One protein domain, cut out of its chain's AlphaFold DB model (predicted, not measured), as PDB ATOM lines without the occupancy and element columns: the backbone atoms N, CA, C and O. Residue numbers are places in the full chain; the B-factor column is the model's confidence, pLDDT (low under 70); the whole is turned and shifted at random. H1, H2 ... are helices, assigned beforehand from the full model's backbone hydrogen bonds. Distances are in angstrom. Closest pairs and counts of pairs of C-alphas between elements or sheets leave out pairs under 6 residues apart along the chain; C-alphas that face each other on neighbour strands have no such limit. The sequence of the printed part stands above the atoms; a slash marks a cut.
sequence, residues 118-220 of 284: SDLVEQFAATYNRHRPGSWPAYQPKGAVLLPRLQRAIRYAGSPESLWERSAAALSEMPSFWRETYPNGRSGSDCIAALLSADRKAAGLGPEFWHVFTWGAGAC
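AT A GLANCE: This is residues 118 to 220 of the 284 residues of an uncharacterized protein of Synechococcus sp. XM-24 (UniProt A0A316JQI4). Two long helices, H1 and H3, lie side by side and run the same way, with H2 set crosswise near their first residues. The short H6 and H7 pack on H3, H7 on the side away from H1; H5 sits near H1, and H4 lies beyond the last residues of H3. You have 103 printed residues with seven named helices, H1 to H7 in chain order, and no named strand: all helix. The whole is compact and rounded, with a radius of gyration of the C-alphas of 12.3 A and spans of 31 by 28 by 24 A.

HOW THE PARTS SIT: Start at H1, residues 118 to 131; with residues 120 to 121 alone it only just touches H2, residues 147 to 157, with 3 pairs of C-alphas within 8 A, the closest Val 121 and Leu 147, 6.5 A apart. Next comes the hub, H3, residues 160 to 173, which touches H1 at a shallow tilt of 26 degrees, the closest C-alphas being His 131 and Ala 168, 5.6 A. H2 and H3 touch only at the corner, closest at C-alphas 154 and 160, 5.3 A. H4, residues 176 to 181, touches no helix. H5, residues 188 to 195, is near H1. With residues 166 to 171 alone, H3 touches H6, residues 211 to 214; the closest C-alphas, 170 and 212, are 5.2 A apart. H7, residues 217 to 220, touches H3, closest at C-alphas 219 and 169, 6.4 A. In H1 to H5 every O i to N i+4 pair is within hydrogen-bond range; H6 and H7 are too short for one.

IN THESE COORDINATES: Find C-alpha 118 at (-27.726, 2.718, 50.232), where H1 begins its 20.4 A. H2 spans 14.9 A, H3 19.8 A and H5 10.4 A. H7 ends at C-alpha 220, (-26.052, 2.677, 21.510).

THE WHOLE: The C-alphas farthest apart, Gly 158 and Gly 185, are 33.6 A apart. The printed part has no cut; the links H1 to H2 and H5 to H6 are long. Look for pLDDT under 70 in 17 residues, among them 200 to 206 and 217 to 220.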
ATOM      1  N   SER A 118     -26.359   2.179  50.166       68.19
ATOM      2  CA  SER A 118     -27.726   2.718  50.232       68.19
ATOM      3  C   SER A 118     -28.025   3.652  49.061       68.19
ATOM      4  O   SER A 118     -29.041   3.492  48.383       68.19
ATOM      5  N   ASP A 119     -27.088   4.544  48.750       82.88
ATOM      6  CA  ASP A 119     -27.273   5.619  47.774       82.88
ATOM      7  C   ASP A 119     -27.417   5.072  46.352       82.88
ATOM      8  O   ASP A 119     -28.153   5.621  45.535       82.88
ATOM      9  N   LEU A 120     -26.733   3.964  46.043       85.38
ATOM     10  CA  LEU A 120     -26.828   3.305  44.738       85.38
ATOM     11  C   LEU A 120     -28.214   2.700  44.503       85.38
ATOM     12  O   LEU A 120     -28.756   2.795  43.401       85.38
ATOM     13  N   VAL A 121     -28.783   2.066  45.529       87.31
ATOM     14  CA  VAL A 121     -30.104   1.437  45.440       87.31
ATOM     15  C   VAL A 121     -31.193   2.503  45.317       87.31
ATOM     16  O   VAL A 121     -32.112   2.339  44.514       87.31
ATOM     17  N   GLU A 122     -31.067   3.608  46.053       88.12
ATOM     18  CA  GLU A 122     -31.990   4.742  45.976       88.12
ATOM     19  C   GLU A 122     -31.929   5.460  44.625       88.12
ATOM     20  O   GLU A 122     -32.970   5.682  44.005       88.12
ATOM     21  N   GLN A 123     -30.729   5.753  44.115       88.88
ATOM     22  CA  GLN A 123     -30.559   6.378  42.797       88.88
ATOM     23  C   GLN A 123     -31.120   5.501  41.678       88.88
ATOM     24  O   GLN A 123     -31.826   5.995  40.796       88.88
ATOM     25  N   PHE A 124     -30.872   4.191  41.730       91.06
ATOM     26  CA  PHE A 124     -31.458   3.274  40.760       91.06
ATOM     27  C   PHE A 124     -32.986   3.245  40.847       91.06
ATOM     28  O   PHE A 124     -33.658   3.312  39.819       91.06
ATOM     29  N   ALA A 125     -33.543   3.178  42.061       91.50
ATOM     30  CA  ALA A 125     -34.986   3.198  42.273       91.50
ATOM     31  C   ALA A 125     -35.621   4.494  41.748       91.50
ATOM     32  O   ALA A 125     -36.686   4.446  41.133       91.50
ATOM     33  N   ALA A 126     -34.960   5.639  41.933       91.62
ATOM     34  CA  ALA A 126     -35.403   6.921  41.399       91.62
ATOM     35  C   ALA A 126     -35.414   6.926  39.860       91.62
ATOM     36  O   ALA A 126     -36.426   7.290  39.261       91.62
ATOM     37  N   THR A 127     -34.336   6.462  39.218       91.88
ATOM     38  CA  THR A 127     -34.258   6.329  37.753       91.88
ATOM     39  C   THR A 127     -35.339   5.390  37.223       91.88
ATOM     40  O   THR A 127     -36.071   5.738  36.298       91.88
ATOM     41  N   TYR A 128     -35.504   4.224  37.846       93.62
ATOM     42  CA  TYR A 128     -36.545   3.267  37.488       93.62
ATOM     43  C   TYR A 128     -37.943   3.887  37.585       93.62
ATOM     44  O   TYR A 128     -38.699   3.859  36.621       93.62
ATOM     45  N   ASN A 129     -38.289   4.484  38.729       94.12
ATOM     46  CA  ASN A 129     -39.627   5.028  38.955       94.12
ATOM     47  C   ASN A 129     -39.945   6.219  38.048       94.12
ATOM     48  O   ASN A 129     -41.115   6.442  37.749       94.12
ATOM     49  N   ARG A 130     -38.923   6.960  37.609       93.44
ATOM     50  CA  ARG A 130     -39.063   8.057  36.647       93.44
ATOM     51  C   ARG A 130     -39.353   7.563  35.228       93.44
ATOM     52  O   ARG A 130     -40.131   8.200  34.531       93.44
ATOM     53  N   HIS A 131     -38.718   6.469  34.805       91.38
ATOM     54  CA  HIS A 131     -38.744   6.010  33.409       91.38
ATOM     55  C   HIS A 131     -39.595   4.758  33.168       91.38
ATOM     56  O   HIS A 131     -39.760   4.350  32.020       91.38
ATOM     57  N   ARG A 132     -40.132   4.121  34.216       91.44
ATOM     58  CA  ARG A 132     -40.972   2.928  34.064       91.44
ATOM     59  C   ARG A 132     -42.221   3.237  33.222       91.44
ATOM     60  O   ARG A 132     -42.825   4.297  33.395       91.44
ATOM     61  N   PRO A 133     -42.677   2.294  32.386       88.50
ATOM     62  CA  PRO A 133     -44.003   2.371  31.789       88.50
ATOM     63  C   PRO A 133     -45.098   2.450  32.860       88.50
ATOM     64  O   PRO A 133     -44.947   1.900  33.955       88.50
ATOM     65  N   GLY A 134     -46.237   3.068  32.532       87.06
ATOM     66  CA  GLY A 134     -47.374   3.176  33.458       87.06
ATOM     67  C   GLY A 134     -47.903   1.822  33.949       87.06
ATOM     68  O   GLY A 134     -48.370   1.721  35.080       87.06
ATOM     69  N   SER A 135     -47.756   0.779  33.129       87.19
ATOM     70  CA  SER A 135     -48.115  -0.612  33.424       87.19
ATOM     71  C   SER A 135     -47.184  -1.306  34.425       87.19
ATOM     72  O   SER A 135     -47.584  -2.282  35.051       87.19
ATOM     73  N   TRP A 136     -45.943  -0.841  34.587       91.38
ATOM     74  CA  TRP A 136     -44.988  -1.422  35.534       91.38
ATOM     75  C   TRP A 136     -45.234  -0.859  36.934       91.38
ATOM     76  O   TRP A 136     -45.320   0.353  37.053       91.38
ATOM     77  N   PRO A 137     -45.304  -1.651  38.015       92.38
ATOM     78  CA  PRO A 137     -45.507  -1.116  39.361       92.38
ATOM     79  C   PRO A 137     -44.335  -0.245  39.823       92.38
ATOM     80  O   PRO A 137     -43.184  -0.493  39.470       92.38
ATOM     81  N   ALA A 138     -44.601   0.744  40.679       92.50
ATOM     82  CA  ALA A 138     -43.526   1.476  41.341       92.50
ATOM     83  C   ALA A 138     -42.682   0.534  42.211       92.50
ATOM     84  O   ALA A 138     -43.199  -0.372  42.872       92.50
ATOM     85  N   TYR A 139     -41.378   0.773  42.238       90.50
ATOM     86  CA  TYR A 139     -40.463   0.054  43.105       90.50
ATOM     87  C   TYR A 139     -40.134   0.889  44.335       90.50
ATOM     88  O   TYR A 139     -39.709   2.038  44.231       90.50
ATOM     89  N   GLN A 140     -40.295   0.281  45.504       87.56
ATOM     90  CA  GLN A 140     -39.812   0.824  46.764       87.56
ATOM     91  C   GLN A 140     -38.634  -0.033  47.222       87.56
ATOM     92  O   GLN A 140     -38.816  -1.240  47.411       87.56
ATOM     93  N   PRO A 141     -37.438   0.547  47.393       79.31
ATOM     94  CA  PRO A 141     -36.278  -0.217  47.807       79.31
ATOM     95  C   PRO A 141     -36.485  -0.798  49.207       79.31
ATOM     96  O   PRO A 141     -36.579  -0.071  50.191       79.31
ATOM     97  N   LYS A 142     -36.577  -2.129  49.289       70.94
ATOM     98  CA  LYS A 142     -36.685  -2.872  50.550       70.94
ATOM     99  C   LYS A 142     -35.513  -3.843  50.669       70.94
ATOM    100  O   LYS A 142     -35.469  -4.868  49.991       70.94
ATOM    101  N   GLY A 143     -34.574  -3.519  51.557       63.50
ATOM    102  CA  GLY A 143     -33.413  -4.353  51.872       63.50
ATOM    103  C   GLY A 143     -32.300  -4.342  50.813       63.50
ATOM    104  O   GLY A 143     -32.407  -3.739  49.750       63.50
ATOM    105  N   ALA A 144     -31.202  -5.039  51.114       66.94
ATOM    106  CA  ALA A 144     -29.979  -5.039  50.302       66.94
ATOM    107  C   ALA A 144     -29.959  -6.092  49.171       66.94
ATOM    108  O   ALA A 144     -28.929  -6.304  48.537       66.94
ATOM    109  N   VAL A 145     -31.080  -6.770  48.896       72.06
ATOM    110  CA  VAL A 145     -31.134  -7.942  47.993       72.06
ATOM    111  C   VAL A 145     -30.747  -7.595  46.549       72.06
ATOM    112  O   VAL A 145     -30.155  -8.410  45.841       72.06
ATOM    113  N   LEU A 146     -31.042  -6.372  46.110       81.56
ATOM    114  CA  LEU A 146     -30.745  -5.895  44.758       81.56
ATOM    115  C   LEU A 146     -29.302  -5.415  44.571       81.56
ATOM    116  O   LEU A 146     -28.805  -5.400  43.444       81.56
ATOM    117  N   LEU A 147     -28.611  -5.085  45.662       84.12
ATOM    118  CA  LEU A 147     -27.291  -4.466  45.628       84.12
ATOM    119  C   LEU A 147     -26.232  -5.324  44.903       84.12
ATOM    120  O   LEU A 147     -25.545  -4.775  44.042       84.12
ATOM    121  N   PRO A 148     -26.106  -6.649  45.132       82.88
ATOM    122  CA  PRO A 148     -25.092  -7.450  44.441       82.88
ATOM    123  C   PRO A 148     -25.307  -7.509  42.922       82.88
ATOM    124  O   PRO A 148     -24.345  -7.487  42.148       82.88
ATOM    125  N   ARG A 149     -26.572  -7.562  42.476       84.88
ATOM    126  CA  ARG A 149     -26.913  -7.523  41.043       84.88
ATOM    127  C   ARG A 149     -26.631  -6.151  40.453       84.88
ATOM    128  O   ARG A 149     -26.031  -6.073  39.384       84.88
ATOM    129  N   LEU A 150     -26.989  -5.095  41.175       87.44
ATOM    130  CA  LEU A 150     -26.752  -3.720  40.764       87.44
ATOM    131  C   LEU A 150     -25.254  -3.433  40.605       87.44
ATOM    132  O   LEU A 150     -24.824  -2.973  39.557       87.44
ATOM    133  N   GLN A 151     -24.430  -3.817  41.581       85.56
ATOM    134  CA  GLN A 151     -22.969  -3.693  41.504       85.56
ATOM    135  C   GLN A 151     -22.375  -4.477  40.328       85.56
ATOM    136  O   GLN A 151     -21.387  -4.056  39.725       85.56
ATOM    137  N   ARG A 152     -22.951  -5.632  39.977       82.94
ATOM    138  CA  ARG A 152     -22.531  -6.393  38.795       82.94
ATOM    139  C   ARG A 152     -22.891  -5.662  37.499       82.94
ATOM    140  O   ARG A 152     -22.046  -5.603  36.611       82.94
ATOM    141  N   ALA A 153     -24.086  -5.079  37.417       82.31
ATOM    142  CA  ALA A 153     -24.494  -4.258  36.282       82.31
ATOM    143  C   ALA A 153     -23.637  -2.989  36.155       82.31
ATOM    144  O   ALA A 153     -23.175  -2.697  35.061       82.31
ATOM    145  N   ILE A 154     -23.344  -2.292  37.259       83.00
ATOM    146  CA  ILE A 154     -22.490  -1.090  37.279       83.00
ATOM    147  C   ILE A 154     -21.085  -1.423  36.776       83.00
ATOM    148  O   ILE A 154     -20.564  -0.742  35.899       83.00
ATOM    149  N   ARG A 155     -20.482  -2.509  37.279       78.56
ATOM    150  CA  ARG A 155     -19.161  -2.959  36.812       78.56
ATOM    151  C   ARG A 155     -19.138  -3.255  35.316       78.56
ATOM    152  O   ARG A 155     -18.126  -3.000  34.677       78.56
ATOM    153  N   TYR A 156     -20.227  -3.797  34.773       76.69
ATOM    154  CA  TYR A 156     -20.333  -4.053  33.339       76.69
ATOM    155  C   TYR A 156     -20.577  -2.768  32.531       76.69
ATOM    156  O   TYR A 156     -19.969  -2.579  31.484       76.69
ATOM    157  N   ALA A 157     -21.421  -1.864  33.032       70.50
ATOM    158  CA  ALA A 157     -21.709  -0.580  32.400       70.50
ATOM    159  C   ALA A 157     -20.511   0.388  32.421       70.50
ATOM    160  O   ALA A 157     -20.466   1.302  31.604       70.50
ATOM    161  N   GLY A 158     -19.556   0.193  33.335       69.81
ATOM    162  CA  GLY A 158     -18.371   1.032  33.525       69.81
ATOM    163  C   GLY A 158     -18.549   2.093  34.615       69.81
ATOM    164  O   GLY A 158     -17.592   2.397  35.323       69.81
ATOM    165  N   SER A 159     -19.768   2.595  34.811       77.69
ATOM    166  CA  SER A 159     -20.124   3.520  35.891       77.69
ATOM    167  C   SER A 159     -21.611   3.412  36.268       77.69
ATOM    168  O   SER A 159     -22.406   2.852  35.501       77.69
ATOM    169  N   PRO A 160     -22.014   3.923  37.449       83.50
ATOM    170  CA  PRO A 160     -23.424   4.065  37.809       83.50
ATOM    171  C   PRO A 160     -24.201   4.902  36.792       83.50
ATOM    172  O   PRO A 160     -25.277   4.498  36.369       83.50
ATOM    173  N   GLU A 161     -23.629   6.015  36.339       84.00
ATOM    174  CA  GLU A 161     -24.254   6.945  35.398       84.00
ATOM    175  C   GLU A 161     -24.576   6.253  34.067       84.00
ATOM    176  O   GLU A 161     -25.718   6.291  33.607       84.00
ATOM    177  N   SER A 162     -23.620   5.498  33.515       80.25
ATOM    178  CA  SER A 162     -23.840   4.710  32.299       80.25
ATOM    179  C   SER A 162     -24.885   3.611  32.488       80.25
ATOM    180  O   SER A 162     -25.568   3.234  31.533       80.25
ATOM    181  N   LEU A 163     -25.039   3.067  33.699       87.75
ATOM    182  CA  LEU A 163     -26.120   2.127  33.983       87.75
ATOM    183  C   LEU A 163     -27.481   2.832  34.038       87.75
ATOM    184  O   LEU A 163     -28.460   2.271  33.547       87.75
ATOM    185  N   TRP A 164     -27.567   4.034  34.611       89.88
ATOM    186  CA  TRP A 164     -28.812   4.805  34.693       89.88
ATOM    187  C   TRP A 164     -29.342   5.162  33.308       89.88
ATOM    188  O   TRP A 164     -30.509   4.899  33.021       89.88
ATOM    189  N   GLU A 165     -28.470   5.652  32.428       82.88
ATOM    190  CA  GLU A 165     -28.802   5.957  31.032       82.88
ATOM    191  C   GLU A 165     -29.312   4.718  30.292       82.88
ATOM    192  O   GLU A 165     -30.383   4.736  29.682       82.88
ATOM    193  N   ARG A 166     -28.592   3.594  30.411       83.38
ATOM    194  CA  ARG A 166     -29.008   2.325  29.795       83.38
ATOM    195  C   ARG A 166     -30.320   1.806  30.368       83.38
ATOM    196  O   ARG A 166     -31.112   1.238  29.627       83.38
ATOM    197  N   SER A 167     -30.570   2.025  31.656       90.00
ATOM    198  CA  SER A 167     -31.820   1.632  32.309       90.00
ATOM    199  C   SER A 167     -32.998   2.459  31.812       90.00
ATOM    200  O   SER A 167     -34.039   1.887  31.500       90.00
ATOM    201  N   ALA A 168     -32.828   3.774  31.678       88.62
ATOM    202  CA  ALA A 168     -33.843   4.643  31.094       88.62
ATOM    203  C   ALA A 168     -34.154   4.227  29.647       88.62
ATOM    204  O   ALA A 168     -35.317   4.023  29.304       88.62
ATOM    205  N   ALA A 169     -33.122   3.999  28.829       84.25
ATOM    206  CA  ALA A 169     -33.291   3.524  27.457       84.25
ATOM    207  C   ALA A 169     -33.998   2.160  27.401       84.25
ATOM    208  O   ALA A 169     -34.943   1.982  26.640       84.25
ATOM    209  N   ALA A 170     -33.589   1.203  28.234       88.75
ATOM    210  CA  ALA A 170     -34.196  -0.122  28.280       88.75
ATOM    211  C   ALA A 170     -35.678  -0.087  28.670       88.75
ATOM    212  O   ALA A 170     -36.465  -0.858  28.126       88.75
ATOM    213  N   LEU A 171     -36.062   0.793  29.599       90.56
ATOM    214  CA  LEU A 171     -37.452   0.943  30.028       90.56
ATOM    215  C   LEU A 171     -38.339   1.544  28.926       90.56
ATOM    216  O   LEU A 171     -39.490   1.135  28.782       90.56
ATOM    217  N   SER A 172     -37.801   2.448  28.109       85.06
ATOM    218  CA  SER A 172     -38.518   3.000  26.954       85.06
ATOM    219  C   SER A 172     -38.647   1.980  25.813       85.06
ATOM    220  O   SER A 172     -39.727   1.786  25.252       85.06
ATOM    221  N   GLU A 173     -37.558   1.273  25.508       79.75
ATOM    222  CA  GLU A 173     -37.442   0.386  24.338       79.75
ATOM    223  C   GLU A 173     -37.880  -1.059  24.585       79.75
ATOM    224  O   GLU A 173     -37.762  -1.904  23.695       79.75
ATOM    225  N   MET A 174     -38.351  -1.385  25.790       82.62
ATOM    226  CA  MET A 174     -38.715  -2.762  26.111       82.62
ATOM    227  C   MET A 174     -39.785  -3.308  25.141       82.62
ATOM    228  O   MET A 174     -40.718  -2.585  24.775       82.62
ATOM    229  N   PRO A 175     -39.710  -4.591  24.740       80.62
ATOM    230  CA  PRO A 175     -40.718  -5.197  23.871       80.62
ATOM    231  C   PRO A 175     -42.129  -5.160  24.479       80.62
ATOM    232  O   PRO A 175     -42.288  -5.198  25.701       80.62
ATOM    233  N   SER A 176     -43.164  -5.169  23.631       77.06
ATOM    234  CA  SER A 176     -44.575  -5.036  24.039       77.06
ATOM    235  C   SER A 176     -45.010  -6.040  25.111       77.06
ATOM    236  O   SER A 176     -45.633  -5.649  26.094       77.06
ATOM    237  N   PHE A 177     -44.604  -7.310  24.995       83.62
ATOM    238  CA  PHE A 177     -44.871  -8.323  26.024       83.62
ATOM    239  C   PHE A 177     -44.375  -7.885  27.411       83.62
ATOM    240  O   PHE A 177     -45.111  -7.971  28.394       83.62
ATOM    241  N   TRP A 178     -43.137  -7.391  27.490       85.44
ATOM    242  CA  TRP A 178     -42.529  -6.936  28.741       85.44
ATOM    243  C   TRP A 178     -43.179  -5.661  29.255       85.44
ATOM    244  O   TRP A 178     -43.313  -5.495  30.464       85.44
ATOM    245  N   ARG A 179     -43.639  -4.795  28.350       84.44
ATOM    246  CA  ARG A 179     -44.333  -3.558  28.692       84.44
ATOM    247  C   ARG A 179     -45.719  -3.817  29.270       84.44
ATOM    248  O   ARG A 179     -46.044  -3.260  30.309       84.44
ATOM    249  N   GLU A 180     -46.529  -4.652  28.633       81.19
ATOM    250  CA  GLU A 180     -47.980  -4.704  28.881       81.19
ATOM    251  C   GLU A 180     -48.437  -5.993  29.567       81.19
ATOM    252  O   GLU A 180     -49.369  -5.977  30.366       81.19
ATOM    253  N   THR A 181     -47.789  -7.123  29.277       81.00
ATOM    254  CA  THR A 181     -48.244  -8.442  29.745       81.00
ATOM    255  C   THR A 181     -47.480  -8.918  30.976       81.00
ATOM    256  O   THR A 181     -48.085  -9.391  31.935       81.00
ATOM    257  N   TYR A 182     -46.153  -8.774  30.974       86.50
ATOM    258  CA  TYR A 182     -45.290  -9.206  32.072       86.50
ATOM    259  C   TYR A 182     -45.621  -8.608  33.457       86.50
ATOM    260  O   TYR A 182     -45.583  -9.369  34.428       86.50
ATOM    261  N   PRO A 183     -45.937  -7.303  33.611       89.12
ATOM    262  CA  PRO A 183     -46.136  -6.718  34.940       89.12
ATOM    263  C   PRO A 183     -47.434  -7.169  35.629       89.12
ATOM    264  O   PRO A 183     -47.609  -6.921  36.824       89.12
ATOM    265  N   ASN A 184     -48.342  -7.845  34.919       88.44
ATOM    266  CA  ASN A 184     -49.630  -8.261  35.465       88.44
ATOM    267  C   ASN A 184     -49.451  -9.233  36.643       88.44
ATOM    268  O   ASN A 184     -48.889 -10.320  36.503       88.44
ATOM    269  N   GLY A 185     -49.932  -8.822  37.820       86.81
ATOM    270  CA  GLY A 185     -49.811  -9.589  39.065       86.81
ATOM    271  C   GLY A 185     -48.396  -9.632  39.658       86.81
ATOM    272  O   GLY A 185     -48.131 -10.453  40.534       86.81
ATOM    273  N   ARG A 186     -47.475  -8.779  39.189       88.88
ATOM    274  CA  ARG A 186     -46.084  -8.707  39.660       88.88
ATOM    275  C   ARG A 186     -45.841  -7.463  40.505       88.88
ATOM    276  O   ARG A 186     -46.542  -6.464  40.386       88.88
ATOM    277  N   SER A 187     -44.818  -7.521  41.352       90.62
ATOM    278  CA  SER A 187     -44.340  -6.363  42.110       90.62
ATOM    279  C   SER A 187     -43.289  -5.566  41.327       90.62
ATOM    280  O   SER A 187     -42.674  -6.068  40.382       90.62
ATOM    281  N   GLY A 188     -43.011  -4.327  41.754       87.31
ATOM    282  CA  GLY A 188     -41.902  -3.540  41.197       87.31
ATOM    283  C   GLY A 188     -40.546  -4.241  41.374       87.31
ATOM    284  O   GLY A 188     -39.690  -4.178  40.494       87.31
ATOM    285  N   SER A 189     -40.379  -4.998  42.465       87.94
ATOM    286  CA  SER A 189     -39.190  -5.822  42.712       87.94
ATOM    287  C   SER A 189     -39.026  -6.929  41.671       87.94
ATOM    288  O   SER A 189     -37.910  -7.165  41.212       87.94
ATOM    289  N   ASP A 190     -40.121  -7.578  41.259       86.88
ATOM    290  CA  ASP A 190     -40.098  -8.603  40.206       86.88
ATOM    291  C   ASP A 190     -39.732  -7.993  38.849       86.88
ATOM    292  O   ASP A 190     -38.916  -8.547  38.114       86.88
ATOM    293  N   CYS A 191     -40.282  -6.817  38.537       89.88
ATOM    294  CA  CYS A 191     -40.016  -6.114  37.281       89.88
ATOM    295  C   CYS A 191     -38.562  -5.629  37.186       89.88
ATOM    296  O   CYS A 191     -37.918  -5.763  36.148       89.88
ATOM    297  N   ILE A 192     -37.999  -5.126  38.285       90.38
ATOM    298  CA  ILE A 192     -36.574  -4.791  38.350       90.38
ATOM    299  C   ILE A 192     -35.699  -6.039  38.272       90.38
ATOM    300  O   ILE A 192     -34.666  -6.023  37.601       90.38
ATOM    301  N   ALA A 193     -36.080  -7.119  38.958       87.50
ATOM    302  CA  ALA A 193     -35.341  -8.371  38.880       87.50
ATOM    303  C   ALA A 193     -35.306  -8.887  37.438       87.50
ATOM    304  O   ALA A 193     -34.246  -9.329  37.001       87.50
ATOM    305  N   ALA A 194     -36.413  -8.759  36.703       87.94
ATOM    306  CA  ALA A 194     -36.469  -9.043  35.279       87.94
ATOM    307  C   ALA A 194     -35.519  -8.142  34.486       87.94
ATOM    308  O   ALA A 194     -34.662  -8.657  33.774       87.94
ATOM    309  N   LEU A 195     -35.599  -6.820  34.671       89.56
ATOM    310  CA  LEU A 195     -34.731  -5.845  34.004       89.56
ATOM    311  C   LEU A 195     -33.234  -6.153  34.216       89.56
ATOM    312  O   LEU A 195     -32.435  -6.063  33.285       89.56
ATOM    313  N   LEU A 196     -32.855  -6.577  35.425       89.81
ATOM    314  CA  LEU A 196     -31.496  -6.982  35.808       89.81
ATOM    315  C   LEU A 196     -31.257  -8.498  35.672       89.81
ATOM    316  O   LEU A 196     -30.480  -9.096  36.423       89.81
ATOM    317  N   SER A 197     -31.941  -9.130  34.725       84.94
ATOM    318  CA  SER A 197     -31.770 -10.533  34.367       84.94
ATOM    319  C   SER A 197     -31.929 -10.722  32.863       84.94
ATOM    320  O   SER A 197     -32.293  -9.792  32.151       84.94
ATOM    321  N   ALA A 198     -31.613 -11.918  32.380       78.06
ATOM    322  CA  ALA A 198     -31.769 -12.298  30.984       78.06
ATOM    323  C   ALA A 198     -32.935 -13.280  30.823       78.06
ATOM    324  O   ALA A 198     -33.333 -13.944  31.786       78.06
ATOM    325  N   ASP A 199     -33.396 -13.455  29.584       71.38
ATOM    326  CA  ASP A 199     -34.329 -14.524  29.232       71.38
ATOM    327  C   ASP A 199     -33.825 -15.888  29.703       71.38
ATOM    328  O   ASP A 199     -32.624 -16.143  29.755       71.38
ATOM    329  N   ARG A 200     -34.739 -16.834  29.946       65.56
ATOM    330  CA  ARG A 200     -34.400 -18.179  30.446       65.56
ATOM    331  C   ARG A 200     -33.321 -18.895  29.620       65.56
ATOM    332  O   ARG A 200     -32.528 -19.641  30.180       65.56
ATOM    333  N   LYS A 201     -33.280 -18.665  28.303       55.56
ATOM    334  CA  LYS A 201     -32.277 -19.248  27.388       55.56
ATOM    335  C   LYS A 201     -30.912 -18.542  27.440       55.56
ATOM    336  O   LYS A 201     -29.931 -19.107  26.975       55.56
ATOM    337  N   ALA A 202     -30.868 -17.326  27.977       51.41
ATOM    338  CA  ALA A 202     -29.675 -16.501  28.142       51.41
ATOM    339  C   ALA A 202     -29.287 -16.285  29.621       51.41
ATOM    340  O   ALA A 202     -28.279 -15.642  29.925       51.41
ATOM    341  N   ALA A 203     -30.060 -16.843  30.555       57.78
ATOM    342  CA  ALA A 203     -29.772 -16.825  31.977       57.78
ATOM    343  C   ALA A 203     -28.407 -17.483  32.243       57.78
ATOM    344  O   ALA A 203     -28.114 -18.565  31.744       57.78
ATOM    345  N   GLY A 204     -27.546 -16.796  32.998       60.16
ATOM    346  CA  GLY A 204     -26.178 -17.252  33.289       60.16
ATOM    347  C   GLY A 204     -25.135 -16.934  32.205       60.16
ATOM    348  O   GLY A 204     -23.939 -17.060  32.464       60.16
ATOM    349  N   LEU A 205     -25.536 -16.437  31.024       55.16
ATOM    350  CA  LEU A 205     -24.581 -16.055  29.971       55.16
ATOM    351  C   LEU A 205     -23.799 -14.775  30.299       55.16
ATOM    352  O   LEU A 205     -22.699 -14.601  29.784       55.16
ATOM    353  N   GLY A 206     -24.308 -13.930  31.201       61.75
ATOM    354  CA  GLY A 206     -23.628 -12.735  31.717       61.75
ATOM    355  C   GLY A 206     -24.528 -11.492  31.780       61.75
ATOM    356  O   GLY A 206     -25.638 -11.533  31.245       61.75
ATOM    357  N   PRO A 207     -24.091 -10.409  32.463       72.06
ATOM    358  CA  PRO A 207     -24.822  -9.143  32.532       72.06
ATOM    359  C   PRO A 207     -25.161  -8.553  31.169       72.06
ATOM    360  O   PRO A 207     -26.226  -7.992  31.013       72.06
ATOM    361  N   GLU A 208     -24.314  -8.743  30.166       64.62
ATOM    362  CA  GLU A 208     -24.496  -8.257  28.797       64.62
ATOM    363  C   GLU A 208     -25.795  -8.729  28.120       64.62
ATOM    364  O   GLU A 208     -26.328  -8.040  27.252       64.62
ATOM    365  N   PHE A 209     -26.325  -9.883  28.534       69.50
ATOM    366  CA  PHE A 209     -27.590 -10.429  28.037       69.50
ATOM    367  C   PHE A 209     -28.780 -10.036  28.907       69.50
ATOM    368  O   PHE A 209     -29.905 -10.452  28.630       69.50
ATOM    369  N   TRP A 210     -28.546  -9.283  29.984       83.06
ATOM    370  CA  TRP A 210     -29.640  -8.790  30.798       83.06
ATOM    371  C   TRP A 210     -30.455  -7.786  30.005       83.06
ATOM    372  O   TRP A 210     -29.923  -7.008  29.212       83.06
ATOM    373  N   HIS A 211     -31.746  -7.772  30.281       85.38
ATOM    374  CA  HIS A 211     -32.726  -6.931  29.629       85.38
ATOM    375  C   HIS A 211     -32.346  -5.447  29.633       85.38
ATOM    376  O   HIS A 211     -32.459  -4.784  28.604       85.38
ATOM    377  N   VAL A 212     -31.766  -4.952  30.731       85.62
ATOM    378  CA  VAL A 212     -31.241  -3.580  30.831       85.62
ATOM    379  C   VAL A 212     -30.193  -3.248  29.758       85.62
ATOM    380  O   VAL A 212     -30.130  -2.122  29.276       85.62
ATOM    381  N   PHE A 213     -29.389  -4.223  29.334       80.44
ATOM    382  CA  PHE A 213     -28.372  -4.029  28.303       80.44
ATOM    383  C   PHE A 213     -28.885  -4.408  26.921       80.44
ATOM    384  O   PHE A 213     -28.574  -3.706  25.968       80.44
ATOM    385  N   THR A 214     -29.704  -5.450  26.786       79.25
ATOM    386  CA  THR A 214     -30.226  -5.867  25.476       79.25
ATOM    387  C   THR A 214     -31.262  -4.895  24.930       79.25
ATOM    388  O   THR A 214     -31.261  -4.615  23.736       79.25
ATOM    389  N   TRP A 215     -32.132  -4.354  25.786       82.00
ATOM    390  CA  TRP A 215     -33.112  -3.339  25.388       82.00
ATOM    391  C   TRP A 215     -32.459  -1.953  25.356       82.00
ATOM    392  O   TRP A 215     -32.671  -1.183  24.424       82.00
ATOM    393  N   GLY A 216     -31.561  -1.669  26.310       71.12
ATOM    394  CA  GLY A 216     -30.799  -0.417  26.354       71.12
ATOM    395  C   GLY A 216     -29.766  -0.268  25.225       71.12
ATOM    396  O   GLY A 216     -29.401   0.852  24.872       71.12
ATOM    397  N   ALA A 217     -29.316  -1.365  24.602       60.22
ATOM    398  CA  ALA A 217     -28.425  -1.340  23.437       60.22
ATOM    399  C   ALA A 217     -29.080  -0.713  22.202       60.22
ATOM    400  O   ALA A 217     -28.364  -0.207  21.337       60.22
ATOM    401  N   GLY A 218     -30.418  -0.676  22.146       50.19
ATOM    402  CA  GLY A 218     -31.151   0.051  21.117       50.19
ATOM    403  C   GLY A 218     -30.740   1.523  21.040       50.19
ATOM    404  O   GLY A 218     -30.730   2.074  19.950       50.19
ATOM    405  N   ALA A 219     -30.326   2.161  22.142       44.94
ATOM    406  CA  ALA A 219     -29.789   3.527  22.121       44.94
ATOM    407  C   ALA A 219     -28.347   3.599  21.567       44.94
ATOM    408  O   ALA A 219     -28.073   4.397  20.679       44.94
ATOM    409  N   CYS A 220     -27.449   2.696  21.982       40.28
ATOM    410  CA  CYS A 220     -26.052   2.677  21.510       40.28
ATOM    411  C   CYS A 220     -25.921   2.313  20.016       40.28
ATOM    412  O   CYS A 220     -25.038   2.813  19.325       40.28
TER     413      CYS A 220